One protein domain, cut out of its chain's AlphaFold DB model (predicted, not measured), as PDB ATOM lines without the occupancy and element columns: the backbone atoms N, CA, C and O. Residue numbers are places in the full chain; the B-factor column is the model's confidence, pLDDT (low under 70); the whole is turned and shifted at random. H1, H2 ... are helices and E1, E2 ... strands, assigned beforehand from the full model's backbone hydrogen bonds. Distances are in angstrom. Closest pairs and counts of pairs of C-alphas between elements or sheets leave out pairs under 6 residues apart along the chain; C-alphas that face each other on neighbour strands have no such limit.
ATOM      1  N   ASN A   4     -37.544 -49.380  28.094       66.00
ATOM      2  CA  ASN A   4     -37.121 -47.995  27.896       66.00
ATOM      3  C   ASN A   4     -38.138 -47.195  27.071       66.00
ATOM      4  O   ASN A   4     -38.400 -46.028  27.362       66.00
ATOM      5  N   SER A   5     -38.771 -47.834  26.081       72.19
ATOM      6  CA  SER A   5     -39.804 -47.197  25.254       72.19
ATOM      7  C   SER A   5     -41.075 -46.900  26.051       72.19
ATOM      8  O   SER A   5     -41.662 -45.831  25.909       72.19
ATOM      9  N   THR A   6     -41.470 -47.805  26.953       81.44
ATOM     10  CA  THR A   6     -42.654 -47.623  27.798       81.44
ATOM     11  C   THR A   6     -42.433 -46.543  28.853       81.44
ATOM     12  O   THR A   6     -43.331 -45.741  29.102       81.44
ATOM     13  N   LEU A   7     -41.247 -46.492  29.466       82.62
ATOM     14  CA  LEU A   7     -40.916 -45.456  30.443       82.62
ATOM     15  C   LEU A   7     -40.822 -44.067  29.797       82.62
ATOM     16  O   LEU A   7     -41.388 -43.117  30.333       82.62
ATOM     17  N   SER A   8     -40.171 -43.963  28.633       84.81
ATOM     18  CA  SER A   8     -40.114 -42.715  27.863       84.81
ATOM     19  C   SER A   8     -41.521 -42.205  27.538       84.81
ATOM     20  O   SER A   8     -41.835 -41.056  27.830       84.81
ATOM     21  N   GLN A   9     -42.416 -43.071  27.053       87.38
ATOM     22  CA  GLN A   9     -43.792 -42.679  26.741       87.38
ATOM     23  C   GLN A   9     -44.563 -42.170  27.971       87.38
ATOM     24  O   GLN A   9     -45.226 -41.138  27.887       87.38
ATOM     25  N   LYS A  10     -44.431 -42.841  29.124       90.69
ATOM     26  CA  LYS A  10     -45.058 -42.397  30.381       90.69
ATOM     27  C   LYS A  10     -44.557 -41.025  30.834       90.69
ATOM     28  O   LYS A  10     -45.352 -40.230  31.323       90.69
ATOM     29  N   LEU A  11     -43.264 -40.739  30.672       90.75
ATOM     30  CA  LEU A  11     -42.707 -39.418  30.985       90.75
ATOM     31  C   LEU A  11     -43.248 -38.338  30.045       90.75
ATOM     32  O   LEU A  11     -43.643 -37.272  30.504       90.75
ATOM     33  N   LEU A  12     -43.346 -38.622  28.743       92.25
ATOM     34  CA  LEU A  12     -43.951 -37.684  27.792       92.25
ATOM     35  C   LEU A  12     -45.418 -37.396  28.136       92.25
ATOM     36  O   LEU A  12     -45.839 -36.243  28.130       92.25
ATOM     37  N   GLU A  13     -46.192 -38.428  28.473       94.69
ATOM     38  CA  GLU A  13     -47.579 -38.284  28.935       94.69
ATOM     39  C   GLU A  13     -47.680 -37.485  30.235       94.69
ATOM     40  O   GLU A  13     -48.561 -36.637  30.354       94.69
ATOM     41  N   PHE A  14     -46.754 -37.691  31.173       95.25
ATOM     42  CA  PHE A  14     -46.673 -36.894  32.392       95.25
ATOM     43  C   PHE A  14     -46.467 -35.409  32.076       95.25
ATOM     44  O   PHE A  14     -47.259 -34.585  32.526       95.25
ATOM     45  N   HIS A  15     -45.469 -35.057  31.256       95.56
ATOM     46  CA  HIS A  15     -45.223 -33.657  30.895       95.56
ATOM     47  C   HIS A  15     -46.422 -33.021  30.179       95.56
ATOM     48  O   HIS A  15     -46.757 -31.874  30.464       95.56
ATOM     49  N   ARG A  16     -47.112 -33.768  29.307       94.81
ATOM     50  CA  ARG A  16     -48.362 -33.314  28.672       94.81
ATOM     51  C   ARG A  16     -49.464 -33.056  29.693       94.81
ATOM     52  O   ARG A  16     -50.140 -32.036  29.615       94.81
ATOM     53  N   ALA A  17     -49.631 -33.954  30.664       96.56
ATOM     54  CA  ALA A  17     -50.665 -33.834  31.688       96.56
ATOM     55  C   ALA A  17     -50.488 -32.583  32.565       96.56
ATOM     56  O   ALA A  17     -51.480 -32.008  33.007       96.56
ATOM     57  N   ILE A  18     -49.246 -32.132  32.773       95.25
ATOM     58  CA  ILE A  18     -48.934 -30.916  33.541       95.25
ATOM     59  C   ILE A  18     -48.653 -29.687  32.660       95.25
ATOM     60  O   ILE A  18     -48.117 -28.695  33.147       95.25
ATOM     61  N   SER A  19     -49.055 -29.708  31.382       94.94
ATOM     62  CA  SER A  19     -48.854 -28.589  30.444       94.94
ATOM     63  C   SER A  19     -49.340 -27.244  31.000       94.94
ATOM     64  O   SER A  19     -48.635 -26.236  30.926       94.94
ATOM     65  N   ASN A  20     -50.520 -27.241  31.626       96.06
ATOM     66  CA  ASN A  20     -51.112 -26.036  32.209       96.06
ATOM     67  C   ASN A  20     -50.246 -25.443  33.328       96.06
ATOM     68  O   ASN A  20     -50.166 -24.225  33.440       96.06
ATOM     69  N   GLU A  21     -49.557 -26.278  34.116       96.12
ATOM     70  CA  GLU A  21     -48.646 -25.788  35.154       96.12
ATOM     71  C   GLU A  21     -47.486 -25.011  34.528       96.12
ATOM     72  O   GLU A  21     -47.157 -23.928  35.003       96.12
ATOM     73  N   TYR A  22     -46.891 -25.502  33.434       96.00
ATOM     74  CA  TYR A  22     -45.804 -24.776  32.773       96.00
ATOM     75  C   TYR A  22     -46.257 -23.422  32.224       96.00
ATOM     76  O   TYR A  22     -45.512 -22.449  32.328       96.00
ATOM     77  N   HIS A  23     -47.472 -23.344  31.676       95.19
ATOM     78  CA  HIS A  23     -48.046 -22.085  31.200       95.19
ATOM     79  C   HIS A  23     -48.266 -21.103  32.352       95.19
ATOM     80  O   HIS A  23     -47.782 -19.975  32.282       95.19
ATOM     81  N   SER A  24     -48.904 -21.547  33.440       95.44
ATOM     82  CA  SER A  24     -49.110 -20.715  34.632       95.44
ATOM     83  C   SER A  24     -47.793 -20.275  35.267       95.44
ATOM     84  O   SER A  24     -47.679 -19.146  35.734       95.44
ATOM     85  N   LEU A  25     -46.765 -21.126  35.263       95.56
ATOM     86  CA  LEU A  25     -45.436 -20.725  35.716       95.56
ATOM     87  C   LEU A  25     -44.862 -19.627  34.822       95.56
ATOM     88  O   LEU A  25     -44.357 -18.650  35.360       95.56
ATOM     89  N   LEU A  26     -44.965 -19.738  33.495       94.88
ATOM     90  CA  LEU A  26     -44.393 -18.760  32.560       94.88
ATOM     91  C   LEU A  26     -45.021 -17.366  32.629       94.88
ATOM     92  O   LEU A  26     -44.367 -16.381  32.274       94.88
ATOM     93  N   GLU A  27     -46.261 -17.259  33.109       92.75
ATOM     94  CA  GLU A  27     -46.905 -15.967  33.369       92.75
ATOM     95  C   GLU A  27     -46.085 -15.123  34.356       92.75
ATOM     96  O   GLU A  27     -45.905 -13.921  34.149       92.75
ATOM     97  N   TYR A  28     -45.497 -15.764  35.367       92.31
ATOM     98  CA  TYR A  28     -44.808 -15.083  36.466       92.31
ATOM     99  C   TYR A  28     -43.295 -15.304  36.461       92.31
ATOM    100  O   TYR A  28     -42.540 -14.375  36.729       92.31
ATOM    101  N   PHE A  29     -42.852 -16.503  36.104       95.31
ATOM    102  CA  PHE A  29     -41.482 -16.993  36.208       95.31
ATOM    103  C   PHE A  29     -40.899 -17.310  34.836       95.31
ATOM    104  O   PHE A  29     -41.616 -17.570  33.874       95.31
ATOM    105  N   ASN A  30     -39.578 -17.314  34.736       95.25
ATOM    106  CA  ASN A  30     -38.895 -17.969  33.632       95.25
ATOM    107  C   ASN A  30     -38.682 -19.444  33.986       95.25
ATOM    108  O   ASN A  30     -38.575 -19.805  35.156       95.25
ATOM    109  N   LEU A  31     -38.619 -20.320  32.989       95.56
ATOM    110  CA  LEU A  31     -38.379 -21.742  33.209       95.56
ATOM    111  C   LEU A  31     -36.929 -22.079  32.897       95.56
ATOM    112  O   LEU A  31     -36.419 -21.733  31.836       95.56
ATOM    113  N   TYR A  32     -36.281 -22.787  33.815       94.00
ATOM    114  CA  TYR A  32     -34.999 -23.433  33.571       94.00
ATOM    115  C   TYR A  32     -35.248 -24.939  33.511       94.00
ATOM    116  O   TYR A  32     -35.433 -25.588  34.545       94.00
ATOM    117  N   ILE A  33     -35.305 -25.497  32.302       93.75
ATOM    118  CA  ILE A  33     -35.579 -26.920  32.106       93.75
ATOM    119  C   ILE A  33     -34.275 -27.710  31.998       93.75
ATOM    120  O   ILE A  33     -33.395 -27.395  31.195       93.75
ATOM    121  N   TYR A  34     -34.160 -28.757  32.809       89.56
ATOM    122  CA  TYR A  34     -33.002 -29.650  32.866       89.56
ATOM    123  C   TYR A  34     -33.430 -31.110  32.687       89.56
ATOM    124  O   TYR A  34     -34.588 -31.395  32.399       89.56
ATOM    125  N   GLY A  35     -32.491 -32.049  32.799       87.56
ATOM    126  CA  GLY A  35     -32.782 -33.483  32.720       87.56
ATOM    127  C   GLY A  35     -32.283 -34.138  31.435       87.56
ATOM    128  O   GLY A  35     -31.679 -33.496  30.575       87.56
ATOM    129  N   TYR A  36     -32.501 -35.442  31.298       84.94
ATOM    130  CA  TYR A  36     -31.903 -36.245  30.226       84.94
ATOM    131  C   TYR A  36     -32.779 -36.327  28.963       84.94
ATOM    132  O   TYR A  36     -34.006 -36.394  29.035       84.94
ATOM    133  N   GLY A  37     -32.140 -36.403  27.794       83.94
ATOM    134  CA  GLY A  37     -32.797 -36.614  26.502       83.94
ATOM    135  C   GLY A  37     -33.202 -35.329  25.780       83.94
ATOM    136  O   GLY A  37     -33.103 -34.226  26.320       83.94
ATOM    137  N   TYR A  38     -33.657 -35.487  24.540       84.31
ATOM    138  CA  TYR A  38     -34.058 -34.404  23.648       84.31
ATOM    139  C   TYR A  38     -35.410 -33.804  24.052       84.31
ATOM    140  O   TYR A  38     -36.382 -34.534  24.265       84.31
ATOM    141  N   LYS A  39     -35.472 -32.472  24.158       89.06
ATOM    142  CA  LYS A  39     -36.613 -31.743  24.756       89.06
ATOM    143  C   LYS A  39     -37.386 -30.886  23.762       89.06
ATOM    144  O   LYS A  39     -38.539 -30.573  24.020       89.06
ATOM    145  N   ILE A  40     -36.773 -30.521  22.639       89.81
ATOM    146  CA  ILE A  40     -37.295 -29.487  21.734       89.81
ATOM    147  C   ILE A  40     -38.653 -29.841  21.158       89.81
ATOM    148  O   ILE A  40     -39.542 -28.999  21.139       89.81
ATOM    149  N   ASP A  41     -38.847 -31.088  20.751       88.88
ATOM    150  CA  ASP A  41     -40.142 -31.527  20.240       88.88
ATOM    151  C   ASP A  41     -41.246 -31.421  21.281       88.88
ATOM    152  O   ASP A  41     -42.339 -30.965  20.968       88.88
ATOM    153  N   LEU A  42     -40.954 -31.830  22.515       92.06
ATOM    154  CA  LEU A  42     -41.916 -31.732  23.601       92.06
ATOM    155  C   LEU A  42     -42.179 -30.262  23.943       92.06
ATOM    156  O   LEU A  42     -43.323 -29.891  24.149       92.06
ATOM    157  N   VAL A  43     -41.157 -29.405  23.929       94.06
ATOM    158  CA  VAL A  43     -41.330 -27.955  24.102       94.06
ATOM    159  C   VAL A  43     -42.227 -27.374  23.004       94.06
ATOM    160  O   VAL A  43     -43.143 -26.632  23.330       94.06
ATOM    161  N   LYS A  44     -42.044 -27.748  21.731       93.19
ATOM    162  CA  LYS A  44     -42.935 -27.338  20.628       93.19
ATOM    163  C   LYS A  44     -44.348 -27.900  20.768       93.19
ATOM    164  O   LYS A  44     -45.304 -27.252  20.369       93.19
ATOM    165  N   GLU A  45     -44.489 -29.106  21.310       93.56
ATOM    166  CA  GLU A  45     -45.799 -29.712  21.552       93.56
ATOM    167  C   GLU A  45     -46.560 -28.974  22.660       93.56
ATOM    168  O   GLU A  45     -47.752 -28.711  22.521       93.56
ATOM    169  N   LEU A  46     -45.872 -28.621  23.749       94.88
ATOM    170  CA  LEU A  46     -46.466 -27.882  24.861       94.88
ATOM    171  C   LEU A  46     -46.685 -26.404  24.520       94.88
ATOM    172  O   LEU A  46     -47.654 -25.824  24.988       94.88
ATOM    173  N   PHE A  47     -45.824 -25.811  23.690       94.88
ATOM    174  CA  PHE A  47     -45.878 -24.408  23.287       94.88
ATOM    175  C   PHE A  47     -45.828 -24.298  21.751       94.88
ATOM    176  O   PHE A  47     -44.759 -24.047  21.192       94.88
ATOM    177  N   PRO A  48     -46.961 -24.483  21.046       92.12
ATOM    178  CA  PRO A  48     -46.990 -24.560  19.579       92.12
ATOM    179  C   PRO A  48     -46.417 -23.334  18.864       92.12
ATOM    180  O   PRO A  48     -45.734 -23.473  17.851       92.12
ATOM    181  N   ASP A  49     -46.640 -22.147  19.427       90.69
ATOM    182  CA  ASP A  49     -46.189 -20.877  18.860       90.69
ATOM    183  C   ASP A  49     -44.831 -20.433  19.423       90.69
ATOM    184  O   ASP A  49     -44.517 -19.251  19.384       90.69
ATOM    185  N   ILE A  50     -44.025 -21.317  20.017       95.19
ATOM    186  CA  ILE A  50     -42.760 -20.904  20.639       95.19
ATOM    187  C   ILE A  50     -41.679 -20.586  19.604       95.19
ATOM    188  O   ILE A  50     -41.387 -21.383  18.708       95.19
ATOM    189  N   PHE A  51     -41.017 -19.442  19.769       93.31
ATOM    190  CA  PHE A  51     -39.802 -19.141  19.017       93.31
ATOM    191  C   PHE A  51     -38.589 -19.776  19.701       93.31
ATOM    192  O   PHE A  51     -38.389 -19.593  20.903       93.31
ATOM    193  N   ILE A  52     -37.782 -20.528  18.949       91.19
ATOM    194  CA  ILE A  52     -36.613 -21.242  19.480       91.19
ATOM    195  C   ILE A  52     -35.334 -20.594  18.973       91.19
ATOM    196  O   ILE A  52     -35.150 -20.417  17.772       91.19
ATOM    197  N   ILE A  53     -34.446 -20.287  19.909       88.69
ATOM    198  CA  ILE A  53     -33.134 -19.705  19.672       88.69
ATOM    199  C   ILE A  53     -32.079 -20.717  20.100       88.69
ATOM    200  O   ILE A  53     -32.080 -21.143  21.253       88.69
ATOM    201  N   ASP A  54     -31.152 -21.050  19.206       86.00
ATOM    202  CA  ASP A  54     -29.928 -21.769  19.551       86.00
ATOM    203  C   ASP A  54     -28.715 -20.859  19.331       86.00
ATOM    204  O   ASP A  54     -28.448 -20.417  18.215       86.00
ATOM    205  N   PHE A  55     -27.990 -20.558  20.408       78.62
ATOM    206  CA  PHE A  55     -26.792 -19.719  20.357       78.62
ATOM    207  C   PHE A  55     -25.530 -20.454  19.858       78.62
ATOM    208  O   PHE A  55     -24.530 -19.785  19.603       78.62
ATOM    209  N   GLN A  56     -25.546 -21.785  19.698       72.12
ATOM    210  CA  GLN A  56     -24.438 -22.544  19.087       72.12
ATOM    211  C   GLN A  56     -24.510 -22.574  17.557       72.12
ATOM    212  O   GLN A  56     -23.482 -22.413  16.907       72.12
ATOM    213  N   GLU A  57     -25.702 -22.739  16.973       58.81
ATOM    214  CA  GLU A  57     -25.883 -22.830  15.508       58.81
ATOM    215  C   GLU A  57     -25.814 -21.456  14.797       58.81
ATOM    216  O   GLU A  57     -25.917 -21.360  13.575       58.81
ATOM    217  N   GLY A  58     -25.536 -20.392  15.558       51.38
ATOM    218  CA  GLY A  58     -25.110 -19.089  15.060       51.38
ATOM    219  C   GLY A  58     -26.151 -17.989  15.247       51.38
ATOM    220  O   GLY A  58     -27.344 -18.155  14.990       51.38
ATOM    221  N   GLU A  59     -25.669 -16.810  15.641       59.84
ATOM    222  CA  GLU A  59     -26.415 -15.547  15.666       59.84
ATOM    223  C   GLU A  59     -26.693 -15.076  14.231       59.84
ATOM    224  O   GLU A  59     -26.142 -14.088  13.745       59.84
ATOM    225  N   SER A  60     -27.494 -15.845  13.495       63.59
ATOM    226  CA  SER A  60     -27.802 -15.525  12.112       63.59
ATOM    227  C   SER A  60     -28.720 -14.304  12.059       63.59
ATOM    228  O   SER A  60     -29.681 -14.187  12.822       63.59
ATOM    229  N   VAL A  61     -28.471 -13.412  11.098       66.50
ATOM    230  CA  VAL A  61     -29.355 -12.267  10.807       66.50
ATOM    231  C   VAL A  61     -30.796 -12.731  10.541       66.50
ATOM    232  O   VAL A  61     -31.748 -12.016  10.846       66.50
ATOM    233  N   VAL A  62     -30.970 -13.952  10.019       71.12
ATOM    234  CA  VAL A  62     -32.281 -14.581   9.803       71.12
ATOM    235  C   VAL A  62     -32.980 -14.862  11.134       71.12
ATOM    236  O   VAL A  62     -34.147 -14.516  11.283       71.12
ATOM    237  N   THR A  63     -32.275 -15.418  12.121       79.12
ATOM    238  CA  THR A  63     -32.814 -15.658  13.470       79.12
ATOM    239  C   THR A  63     -33.257 -14.346  14.112       79.12
ATOM    240  O   THR A  63     -34.368 -14.265  14.633       79.12
ATOM    241  N   THR A  64     -32.429 -13.303  14.021       83.00
ATOM    242  CA  THR A  64     -32.765 -11.970  14.539       83.00
ATOM    243  C   THR A  64     -34.012 -11.396  13.869       83.00
ATOM    244  O   THR A  64     -34.921 -10.926  14.547       83.00
ATOM    245  N   ARG A  65     -34.096 -11.463  12.537       81.00
ATOM    246  CA  ARG A  65     -35.265 -10.992  11.790       81.00
ATOM    247  C   ARG A  65     -36.532 -11.755  12.178       81.00
ATOM    248  O   ARG A  65     -37.551 -11.128  12.450       81.00
ATOM    249  N   ASN A  66     -36.460 -13.081  12.245       85.00
ATOM    250  CA  ASN A  66     -37.603 -13.910  12.617       85.00
ATOM    251  C   ASN A  66     -38.069 -13.616  14.050       85.00
ATOM    252  O   ASN A  66     -39.262 -13.689  14.326       85.00
ATOM    253  N   LEU A  67     -37.153 -13.256  14.955       90.38
ATOM    254  CA  LEU A  67     -37.498 -12.819  16.306       90.38
ATOM    255  C   LEU A  67     -38.304 -11.508  16.288       90.38
ATOM    256  O   LEU A  67     -39.306 -11.402  16.990       90.38
ATOM    257  N   TYR A  68     -37.908 -10.525  15.480       90.75
ATOM    258  CA  TYR A  68     -38.688  -9.293  15.300       90.75
ATOM    259  C   TYR A  68     -40.072  -9.569  14.702       90.75
ATOM    260  O   TYR A  68     -41.072  -9.083  15.230       90.75
ATOM    261  N   GLU A  69     -40.142 -10.404  13.660       90.81
ATOM    262  CA  GLU A  69     -41.404 -10.827  13.040       90.81
ATOM    263  C   GLU A  69     -42.308 -11.556  14.046       90.81
ATOM    264  O   GLU A  69     -43.508 -11.293  14.107       90.81
ATOM    265  N   TYR A  70     -41.735 -12.409  14.899       94.38
ATOM    266  CA  TYR A  70     -42.455 -13.135  15.945       94.38
ATOM    267  C   TYR A  70     -43.162 -12.209  16.943       94.38
ATOM    268  O   TYR A  70     -44.289 -12.483  17.375       94.38
ATOM    269  N   TYR A  71     -42.518 -11.096  17.291       94.19
ATOM    270  CA  TYR A  71     -43.076 -10.068  18.167       94.19
ATOM    271  C   TYR A  71     -43.844  -8.969  17.427       94.19
ATOM    272  O   TYR A  71     -44.355  -8.069  18.089       94.19
ATOM    273  N   GLU A  72     -43.964  -9.051  16.098       94.38
ATOM    274  CA  GLU A  72     -44.643  -8.054  15.260       94.38
ATOM    275  C   GLU A  72     -44.033  -6.646  15.418       94.38
ATOM    276  O   GLU A  72     -44.735  -5.640  15.516       94.38
ATOM    277  N   LEU A  73     -42.698  -6.580  15.470       92.31
ATOM    278  CA  LEU A  73     -41.923  -5.352  15.651       92.31
ATOM    279  C   LEU A  73     -41.040  -5.061  14.434       92.31
ATOM    280  O   LEU A  73     -40.541  -5.973  13.779       92.31
ATOM    281  N   GLU A  74     -40.786  -3.778  14.175       87.62
ATOM    282  CA  GLU A  74     -39.842  -3.360  13.136       87.62
ATOM    283  C   GLU A  74     -38.395  -3.713  13.535       87.62
ATOM    284  O   GLU A  74     -37.977  -3.412  14.663       87.62
ATOM    285  N   PRO A  75     -37.609  -4.337  12.638       87.94
ATOM    286  CA  PRO A  75     -36.237  -4.726  12.929       87.94
ATOM    287  C   PRO A  75     -35.309  -3.508  12.973       87.94
ATOM    288  O   PRO A  75     -35.178  -2.770  11.997       87.94
ATOM    289  N   VAL A  76     -34.626  -3.331  14.106       88.38
ATOM    290  CA  VAL A  76     -33.654  -2.240  14.327       88.38
ATOM    291  C   VAL A  76     -32.235  -2.783  14.501       88.38
ATOM    292  O   VAL A  76     -31.271  -2.147  14.087       88.38
ATOM    293  N   GLU A  77     -32.111  -3.984  15.064       86.38
ATOM    294  CA  GLU A  77     -30.839  -4.637  15.356       86.38
ATOM    295  C   GLU A  77     -30.623  -5.860  14.464       86.38
ATOM    296  O   GLU A  77     -31.565  -6.563  14.094       86.38
ATOM    297  N   THR A  78     -29.363  -6.144  14.142       79.25
ATOM    298  CA  THR A  78     -28.966  -7.345  13.387       79.25
ATOM    299  C   THR A  78     -28.362  -8.420  14.288       79.25
ATOM    300  O   THR A  78     -28.526  -9.612  14.020       79.25
ATOM    301  N   GLU A  79     -27.713  -8.013  15.380       83.69
ATOM    302  CA  GLU A  79     -27.179  -8.905  16.406       83.69
ATOM    303  C   GLU A  79     -28.313  -9.388  17.321       83.69
ATOM    304  O   GLU A  79     -29.042  -8.589  17.914       83.69
ATOM    305  N   LEU A  80     -28.439 -10.707  17.475       85.75
ATOM    306  CA  LEU A  80     -29.519 -11.342  18.233       85.75
ATOM    307  C   LEU A  80     -29.593 -10.850  19.685       85.75
ATOM    308  O   LEU A  80     -30.672 -10.562  20.201       85.75
ATOM    309  N   LYS A  81     -28.439 -10.708  20.341       87.94
ATOM    310  CA  LYS A  81     -28.348 -10.173  21.702       87.94
ATOM    311  C   LYS A  81     -28.917  -8.756  21.813       87.94
ATOM    312  O   LYS A  81     -29.649  -8.463  22.760       87.94
ATOM    313  N   GLN A  82     -28.590  -7.875  20.868       88.69
ATOM    314  CA  GLN A  82     -29.097  -6.499  20.881       88.69
ATOM    315  C   GLN A  82     -30.584  -6.465  20.545       88.69
ATOM    316  O   GLN A  82     -31.335  -5.746  21.198       88.69
ATOM    317  N   ALA A  83     -31.035  -7.312  19.618       90.12
ATOM    318  CA  ALA A  83     -32.449  -7.455  19.303       90.12
ATOM    319  C   ALA A  83     -33.268  -7.899  20.521       90.12
ATOM    320  O   ALA A  83     -34.288  -7.284  20.818       90.12
ATOM    321  N   LEU A  84     -32.799  -8.893  21.286       91.56
ATOM    322  CA  LEU A  84     -33.451  -9.315  22.532       91.56
ATOM    323  C   LEU A  84     -33.554  -8.167  23.540       91.56
ATOM    324  O   LEU A  84     -34.612  -7.976  24.138       91.56
ATOM    325  N   ARG A  85     -32.492  -7.369  23.700       91.44
ATOM    326  CA  ARG A  85     -32.494  -6.192  24.584       91.44
ATOM    327  C   ARG A  85     -33.470  -5.119  24.117       91.44
ATOM    328  O   ARG A  85     -34.211  -4.572  24.931       91.44
ATOM    329  N   HIS A  86     -33.477  -4.832  22.821       92.62
ATOM    330  CA  HIS A  86     -34.386  -3.870  22.213       92.62
ATOM    331  C   HIS A  86     -35.846  -4.306  22.389       92.62
ATOM    332  O   HIS A  86     -36.663  -3.543  22.894       92.62
ATOM    333  N   ILE A  87     -36.160  -5.560  22.060       93.56
ATOM    334  CA  ILE A  87     -37.498  -6.137  22.217       93.56
ATOM    335  C   ILE A  87     -37.918  -6.126  23.692       93.56
ATOM    336  O   ILE A  87     -39.015  -5.675  24.011       93.56
ATOM    337  N   ASN A  88     -37.036  -6.535  24.611       93.56
ATOM    338  CA  ASN A  88     -37.312  -6.488  26.048       93.56
ATOM    339  C   ASN A  88     -37.677  -5.075  26.534       93.56
ATOM    340  O   ASN A  88     -38.551  -4.931  27.386       93.56
ATOM    341  N   ALA A  89     -37.027  -4.037  25.998       93.25
ATOM    342  CA  ALA A  89     -37.293  -2.648  26.368       93.25
ATOM    343  C   ALA A  89     -38.654  -2.127  25.866       93.25
ATOM    344  O   ALA A  89     -39.182  -1.170  26.431       93.25
ATOM    345  N   LEU A  90     -39.222  -2.737  24.823       93.81
ATOM    346  CA  LEU A  90     -40.506  -2.339  24.231       93.81
ATOM    347  C   LEU A  90     -41.704  -3.118  24.786       93.81
ATOM    348  O   LEU A  90     -42.850  -2.701  24.604       93.81
ATOM    349  N   LEU A  91     -41.460  -4.250  25.444       92.81
ATOM    350  CA  LEU A  91     -42.506  -5.146  25.919       92.81
ATOM    351  C   LEU A  91     -42.755  -4.997  27.415       92.81
ATOM    352  O   LEU A  91     -41.845  -4.775  28.207       92.81
ATOM    353  N   THR A  92     -44.004  -5.229  27.812       92.94
ATOM    354  CA  THR A  92     -44.322  -5.632  29.183       92.94
ATOM    355  C   THR A  92     -44.332  -7.154  29.258       92.94
ATOM    356  O   THR A  92     -44.712  -7.819  28.289       92.94
ATOM    357  N   ARG A  93     -43.980  -7.718  30.420       91.75
ATOM    358  CA  ARG A  93     -43.982  -9.176  30.616       91.75
ATOM    359  C   ARG A  93     -45.303  -9.831  30.230       91.75
ATOM    360  O   ARG A  93     -45.305 -10.860  29.566       91.75
ATOM    361  N   GLU A  94     -46.426  -9.220  30.593       91.75
ATOM    362  CA  GLU A  94     -47.764  -9.718  30.259       91.75
ATOM    363  C   GLU A  94     -47.928  -9.957  28.749       91.75
ATOM    364  O   GLU A  94     -48.379 -11.027  28.340       91.75
ATOM    365  N   LYS A  95     -47.455  -9.007  27.931       90.62
ATOM    366  CA  LYS A  95     -47.543  -9.032  26.464       90.62
ATOM    367  C   LYS A  95     -46.445  -9.849  25.787       90.62
ATOM    368  O   LYS A  95     -46.534 -10.091  24.585       90.62
ATOM    369  N   ALA A  96     -45.414 -10.268  26.516       92.75
ATOM    370  CA  ALA A  96     -44.347 -11.064  25.935       92.75
ATOM    371  C   ALA A  96     -44.851 -12.467  25.570       92.75
ATOM    372  O   ALA A  96     -45.479 -13.155  26.385       92.75
ATOM    373  N   LYS A  97     -44.556 -12.897  24.343       94.88
ATOM    374  CA  LYS A  97     -44.726 -14.278  23.897       94.88
ATOM    375  C   LYS A  97     -43.558 -15.137  24.438       94.88
ATOM    376  O   LYS A  97     -42.450 -14.618  24.568       94.88
ATOM    377  N   PRO A  98     -43.763 -16.414  24.811       95.69
ATOM    378  CA  PRO A  98     -42.674 -17.264  25.291       95.69
ATOM    379  C   PRO A  98     -41.620 -17.539  24.216       95.69
ATOM    380  O   PRO A  98     -41.950 -17.792  23.061       95.69
ATOM    381  N   ILE A  99     -40.351 -17.562  24.616       95.44
ATOM    382  CA  ILE A  99     -39.234 -17.993  23.767       95.44
ATOM    383  C   ILE A  99     -38.466 -19.125  24.446       95.44
ATOM    384  O   ILE A  99     -38.268 -19.105  25.662       95.44
ATOM    385  N   ALA A 100     -38.013 -20.106  23.671       94.44
ATOM    386  CA  ALA A 100     -37.104 -21.142  24.141       94.44
ATOM    387  C   ALA A 100     -35.674 -20.803  23.729       94.44
ATOM    388  O   ALA A 100     -35.422 -20.471  22.573       94.44
ATOM    389  N   ILE A 101     -34.735 -20.913  24.665       91.44
ATOM    390  CA  ILE A 101     -33.326 -20.613  24.424       91.44
ATOM    391  C   ILE A 101     -32.483 -21.839  24.756       91.44
ATOM    392  O   ILE A 101     -32.476 -22.323  25.889       91.44
ATOM    393  N   MET A 102     -31.751 -22.313  23.757       87.75
ATOM    394  CA  MET A 102     -30.715 -23.327  23.865       87.75
ATOM    395  C   MET A 102     -29.344 -22.663  23.883       87.75
ATOM    396  O   MET A 102     -29.147 -21.596  23.296       87.75
ATOM    397  N   ASN A 103     -28.390 -23.317  24.550       80.44
ATOM    398  CA  ASN A 103     -26.992 -22.883  24.578       80.44
ATOM    399  C   ASN A 103     -26.804 -21.417  25.003       80.44
ATOM    400  O   ASN A 103     -25.905 -20.720  24.539       80.44
ATOM    401  N   LEU A 104     -27.683 -20.949  25.890       84.50
ATOM    402  CA  LEU A 104     -27.720 -19.571  26.352       84.50
ATOM    403  C   LEU A 104     -26.353 -19.129  26.899       84.50
ATOM    404  O   LEU A 104     -25.785 -19.767  27.786       84.50
ATOM    405  N   ARG A 105     -25.869 -17.985  26.412       80.12
ATOM    406  CA  ARG A 105     -24.681 -17.314  26.948       80.12
ATOM    407  C   ARG A 105     -25.081 -16.387  28.099       80.12
ATOM    408  O   ARG A 105     -26.106 -15.710  28.026       80.12
ATOM    409  N   LYS A 106     -24.273 -16.333  29.164       79.50
ATOM    410  CA  LYS A 106     -24.580 -15.528  30.365       79.50
ATOM    411  C   LYS A 106     -24.812 -14.049  30.061       79.50
ATOM    412  O   LYS A 106     -25.700 -13.433  30.629       79.50
ATOM    413  N   ASP A 107     -24.050 -13.498  29.127       79.44
ATOM    414  CA  ASP A 107     -24.106 -12.091  28.736       79.44
ATOM    415  C   ASP A 107     -25.408 -11.689  28.013       79.44
ATOM    416  O   ASP A 107     -25.653 -10.496  27.810       79.44
ATOM    417  N   VAL A 108     -26.236 -12.665  27.617       80.00
ATOM    418  CA  VAL A 108     -27.561 -12.468  27.005       80.00
ATOM    419  C   VAL A 108     -28.656 -12.293  28.060       80.00
ATOM    420  O   VAL A 108     -29.641 -11.615  27.785       80.00
ATOM    421  N   LEU A 109     -28.486 -12.850  29.265       80.44
ATOM    422  CA  LEU A 109     -29.470 -12.735  30.353       80.44
ATOM    423  C   LEU A 109     -29.587 -11.311  30.905       80.44
ATOM    424  O   LEU A 109     -30.588 -10.947  31.523       80.44
ATOM    425  N   ASP A 110     -28.572 -10.483  30.679       76.62
ATOM    426  CA  ASP A 110     -28.598  -9.094  31.100       76.62
ATOM    427  C   ASP A 110     -29.750  -8.342  30.425       76.62
ATOM    428  O   ASP A 110     -29.716  -8.078  29.219       76.62
ATOM    429  N   ARG A 111     -30.703  -7.889  31.253       72.56
ATOM    430  CA  ARG A 111     -31.852  -7.048  30.874       72.56
ATOM    431  C   ARG A 111     -32.908  -7.776  30.035       72.56
ATOM    432  O   ARG A 111     -33.377  -7.240  29.036       72.56
ATOM    433  N   THR A 112     -33.307  -8.973  30.462       83.19
ATOM    434  CA  THR A 112     -34.412  -9.759  29.871       83.19
ATOM    435  C   THR A 112     -35.617  -9.903  30.815       83.19
ATOM    436  O   THR A 112     -36.318 -10.913  30.796       83.19
ATOM    437  N   GLU A 113     -35.839  -8.923  31.693       87.19
ATOM    438  CA  GLU A 113     -36.865  -8.945  32.754       87.19
ATOM    439  C   GLU A 113     -38.314  -9.042  32.242       87.19
ATOM    440  O   GLU A 113     -39.167  -9.680  32.868       87.19
ATOM    441  N   ASN A 114     -38.583  -8.473  31.067       91.94
ATOM    442  CA  ASN A 114     -39.894  -8.489  30.428       91.94
ATOM    443  C   ASN A 114     -40.087  -9.700  29.508       91.94
ATOM    444  O   ASN A 114     -41.197  -9.926  29.039       91.94
ATOM    445  N   LEU A 115     -39.054 -10.502  29.241       93.12
ATOM    446  CA  LEU A 115     -39.182 -11.689  28.395       93.12
ATOM    447  C   LEU A 115     -39.675 -12.898  29.201       93.12
ATOM    448  O   LEU A 115     -39.275 -13.112  30.347       93.12
ATOM    449  N   LYS A 116     -40.515 -13.728  28.573       95.56
ATOM    450  CA  LYS A 116     -40.886 -15.058  29.077       95.56
ATOM    451  C   LYS A 116     -39.946 -16.087  28.462       95.56
ATOM    452  O   LYS A 116     -40.064 -16.399  27.280       95.56
ATOM    453  N   MET A 117     -39.001 -16.591  29.245       94.69
ATOM    454  CA  MET A 117     -37.947 -17.472  28.737       94.69
ATOM    455  C   MET A 117     -38.099 -18.901  29.249       94.69
ATOM    456  O   MET A 117     -38.299 -19.121  30.443       94.69
ATOM    457  N   ILE A 118     -37.914 -19.864  28.350       96.00
ATOM    458  CA  ILE A 118     -37.663 -21.270  28.658       96.00
ATOM    459  C   ILE A 118     -36.209 -21.559  28.292       96.00
ATOM    460  O   ILE A 118     -35.871 -21.738  27.125       96.00
ATOM    461  N   VAL A 119     -35.332 -21.594  29.285       93.50
ATOM    462  CA  VAL A 119     -33.929 -21.958  29.091       93.50
ATOM    463  C   VAL A 119     -33.808 -23.466  29.137       93.50
ATOM    464  O   VAL A 119     -34.165 -24.101  30.128       93.50
ATOM    465  N   ILE A 120     -33.290 -24.036  28.057       91.31
ATOM    466  CA  ILE A 120     -33.086 -25.468  27.906       91.31
ATOM    467  C   ILE A 120     -31.628 -25.752  28.214       91.31
ATOM    468  O   ILE A 120     -30.738 -25.361  27.455       91.31
ATOM    469  N   GLN A 121     -31.381 -26.404  29.351       78.19
ATOM    470  CA  GLN A 121     -30.024 -26.680  29.792       78.19
ATOM    471  C   GLN A 121     -29.290 -27.534  28.756       78.19
ATOM    472  O   GLN A 121     -29.676 -28.669  28.467       78.19
ATOM    473  N   HIS A 122     -28.178 -26.987  28.276       66.50
ATOM    474  CA  HIS A 122     -27.104 -27.736  27.647       66.50
ATOM    475  C   HIS A 122     -25.907 -27.775  28.611       66.50
ATOM    476  O   HIS A 122     -25.807 -26.927  29.500       66.50
ATOM    477  N   ARG A 123     -25.037 -28.783  28.471       58.38
ATOM    478  CA  ARG A 123     -24.106 -29.331  29.490       58.38
ATOM    479  C   ARG A 123     -23.189 -28.339  30.238       58.38
ATOM    480  O   ARG A 123     -22.545 -28.744  31.201       58.38
ATOM    481  N   GLU A 124     -23.122 -27.075  29.833       59.44
ATOM    482  CA  GLU A 124     -22.116 -26.101  30.275       59.44
ATOM    483  C   GLU A 124     -22.688 -24.837  30.944       59.44
ATOM    484  O   GLU A 124     -21.924 -24.052  31.507       59.44
ATOM    485  N   LEU A 125     -24.013 -24.618  30.944       71.56
ATOM    486  CA  LEU A 125     -24.586 -23.429  31.585       71.56
ATOM    487  C   LEU A 125     -24.779 -23.636  33.093       71.56
ATOM    488  O   LEU A 125     -25.723 -24.303  33.523       71.56
ATOM    489  N   TYR A 126     -23.938 -22.974  33.887       76.25
ATOM    490  CA  TYR A 126     -24.068 -22.890  35.343       76.25
ATOM    491  C   TYR A 126     -24.576 -21.508  35.762       76.25
ATOM    492  O   TYR A 126     -23.858 -20.512  35.635       76.25
ATOM    493  N   LEU A 127     -25.802 -21.459  36.285       82.00
ATOM    494  CA  LEU A 127     -26.345 -20.287  36.969       82.00
ATOM    495  C   LEU A 127     -26.176 -20.466  38.479       82.00
ATOM    496  O   LEU A 127     -26.491 -21.517  39.036       82.00
ATOM    497  N   SER A 128     -25.649 -19.439  39.128       86.62
ATOM    498  CA  SER A 128     -25.631 -19.296  40.577       86.62
ATOM    499  C   SER A 128     -27.047 -19.089  41.115       86.62
ATOM    500  O   SER A 128     -27.974 -18.740  40.384       86.62
ATOM    501  N   PHE A 129     -27.213 -19.289  42.419       86.56
ATOM    502  CA  PHE A 129     -28.492 -19.061  43.086       86.56
ATOM    503  C   PHE A 129     -28.982 -17.613  42.928       86.56
ATOM    504  O   PHE A 129     -30.158 -17.395  42.644       86.56
ATOM    505  N   ASP A 130     -28.073 -16.641  43.024       89.25
ATOM    506  CA  ASP A 130     -28.403 -15.226  42.844       89.25
ATOM    507  C   ASP A 130     -28.859 -14.930  41.409       89.25
ATOM    508  O   ASP A 130     -29.842 -14.220  41.220       89.25
ATOM    509  N   GLU A 131     -28.222 -15.538  40.399       87.50
ATOM    510  CA  GLU A 131     -28.661 -15.434  38.999       87.50
ATOM    511  C   GLU A 131     -30.063 -16.049  38.813       87.50
ATOM    512  O   GLU A 131     -30.916 -15.459  38.150       87.50
ATOM    513  N   LEU A 132     -30.351 -17.204  39.427       88.31
ATOM    514  CA  LEU A 132     -31.688 -17.814  39.357       88.31
ATOM    515  C   LEU A 132     -32.766 -16.898  39.948       88.31
ATOM    516  O   LEU A 132     -33.834 -16.759  39.352       88.31
ATOM    517  N   LEU A 133     -32.484 -16.253  41.083       87.56
ATOM    518  CA  LEU A 133     -33.401 -15.296  41.703       87.56
ATOM    519  C   LEU A 133     -33.555 -14.023  40.864       87.56
ATOM    520  O   LEU A 133     -34.677 -13.589  40.618       87.56
ATOM    521  N   GLN A 134     -32.444 -13.448  40.400       88.38
ATOM    522  CA  GLN A 134     -32.427 -12.213  39.615       88.38
ATOM    523  C   GLN A 134     -33.248 -12.343  38.330       88.38
ATOM    524  O   GLN A 134     -33.996 -11.433  37.977       88.38
ATOM    525  N   TYR A 135     -33.127 -13.475  37.638       88.69
ATOM    526  CA  TYR A 135     -33.846 -13.733  36.390       88.69
ATOM    527  C   TYR A 135     -35.161 -14.499  36.602       88.69
ATOM    528  O   TYR A 135     -35.783 -14.937  35.633       88.69
ATOM    529  N   ASN A 136     -35.591 -14.644  37.859       91.25
ATOM    530  CA  ASN A 136     -36.838 -15.274  38.282       91.25
ATOM    531  C   ASN A 136     -37.067 -16.674  37.681       91.25
ATOM    532  O   ASN A 136     -38.151 -16.983  37.178       91.25
ATOM    533  N   PHE A 137     -36.027 -17.509  37.682       93.19
ATOM    534  CA  PHE A 137     -36.086 -18.861  37.144       93.19
ATOM    535  C   PHE A 137     -36.682 -19.857  38.140       93.19
ATOM    536  O   PHE A 137     -36.228 -19.988  39.275       93.19
ATOM    537  N   VAL A 138     -37.625 -20.661  37.657       94.31
ATOM    538  CA  VAL A 138     -38.071 -21.891  38.306       94.31
ATOM    539  C   VAL A 138     -37.454 -23.073  37.572       94.31
ATOM    540  O   VAL A 138     -37.644 -23.258  36.368       94.31
ATOM    541  N   MET A 139     -36.713 -23.894  38.312       92.88
ATOM    542  CA  MET A 139     -36.109 -25.102  37.767       92.88
ATOM    543  C   MET A 139     -37.158 -26.218  37.631       92.88
ATOM    544  O   MET A 139     -37.949 -26.466  38.552       92.88
ATOM    545  N   ARG A 140     -37.157 -26.915  36.491       93.62
ATOM    546  CA  ARG A 140     -38.041 -28.059  36.219       93.62
ATOM    547  C   ARG A 140     -37.282 -29.208  35.561       93.62
ATOM    548  O   ARG A 140     -36.596 -29.010  34.560       93.62
ATOM    549  N   ASP A 141     -37.427 -30.404  36.128       92.12
ATOM    550  CA  ASP A 141     -36.954 -31.627  35.480       92.12
ATOM    551  C   ASP A 141     -37.843 -31.915  34.268       92.12
ATOM    552  O   ASP A 141     -39.072 -31.943  34.357       92.12
ATOM    553  N   PHE A 142     -37.194 -32.082  33.128       92.19
ATOM    554  CA  PHE A 142     -37.799 -32.242  31.821       92.19
ATOM    555  C   PHE A 142     -37.163 -33.424  31.078       92.19
ATOM    556  O   PHE A 142     -36.818 -33.350  29.895       92.19
TER     557      PHE A 142
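Overview. This is residues 4 to 142 of the 252 residues of an uncharacterized protein of Nematocida parisii (strain ERTm1 / ATCC PRA-289) (UniProt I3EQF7). A twisted sheet of five parallel strands runs through the middle of this domain, with H2 packed lengthwise on one of its faces and the other helices set around it. H1 reaches away beyond the first residues of H2 and makes one end of the long axis; at the other end H4 and H5 run side by side near the E2 edge, while H6 sits by the opposite edge, near E5. The printed part has 139 residues, with six named helices and five named strands in the order H1 H2 E1 H3 E2 H4 H5 E3 E4 H6 E5, and the class is mixed, helices and strands. Across the sheet the order is E2 E3 E4 E1 E5. The whole is compact, with a radius of gyration of the C-alphas of 15.0 A, yet elongated in outline, with spans of 48 by 31 by 29 A.

Along the chain. H1, residues 4 to 17, begins with C-alpha 4 at (-37.121, -47.995, 27.896) and is 20.0 A long. H2, residues 19 to 28, is 15.3 A long. Strand E1 takes residues 30 to 34, 13.1 A, and H3 residues 40 to 46. E2, residues 51 to 54, begins with C-alpha 51 at (-39.802, -19.141, 19.017). H4, residues 61 to 70, is 14.1 A long, and H5, residues 80 to 90, is 15.4 A long. E3 takes residues 98 to 102, 13.5 A, and E4 residues 116 to 120, 13.1 A. H6 is short, residues 129 to 134. E5, residues 137 to 141, is 12.9 A long and ends with C-alpha 141 at (-36.954, -31.627, 35.480).

Arrangement. The sheet is only just strongly twisted, its C-alphas lying up to 4.2 A off its best plane, and its strands' lines turn by 82 degrees from edge to edge. E2 and E5 are the edge strands. N 53 and O 100, 2.8 A, are within hydrogen-bond range between E2 and E3, as are N 101 and O 118, 2.8 A, between E3 and E4. N 31 and O 117, 2.8 A, are within hydrogen-bond range between E4 and E1, as are N 138 and O 30, 2.8 A, between E1 and E5. E2, H4 H5, E3 form a strand-helix-strand unit, two parallel neighbour strands with helices between them along the chain. E1, H3, E2 and E4, H6, E5 are split units, with other strands between their two strands in the sheet. The three crossovers are right-handed. H2 is on the sheet at a height of 8.6 A, and the two make two layers. It lies over E4 and E1, only just, with 3 C-alphas on each, and runs along the strands, at 24 degrees to E1 on the local plane. The closest C-alphas of H2 and E4 are those of Leu 26 and Lys 116, 6.2 A. H3, H4 and H6 only graze the sheet. H4 and H5 touch, closest at the C-alphas of Thr 64 and Leu 80, 5.0 A, with a shallow tilt of 22 degrees, the same way. H5 is not on the sheet. H1 and H2 meet only through their link. H1 and H3 are close but not clearly touching, with the C-alphas of Arg 16 and Leu 46 6.9 A apart. Every O i to N i+4 pair is within hydrogen-bond range in H1, H3, H4, H5 and H6; in H2 it is 5 of 6.

Size, cuts and confidence. The C-alphas farthest apart are those of Thr 6 and Val 76, 48.2 A. The printed part has no cut. The link from E3 to E4, residues 103 to 115, is long. The mean pLDDT of the printed part is 87.4; residue 4, residues 57 to 61 and residues 122 to 124 are under 70.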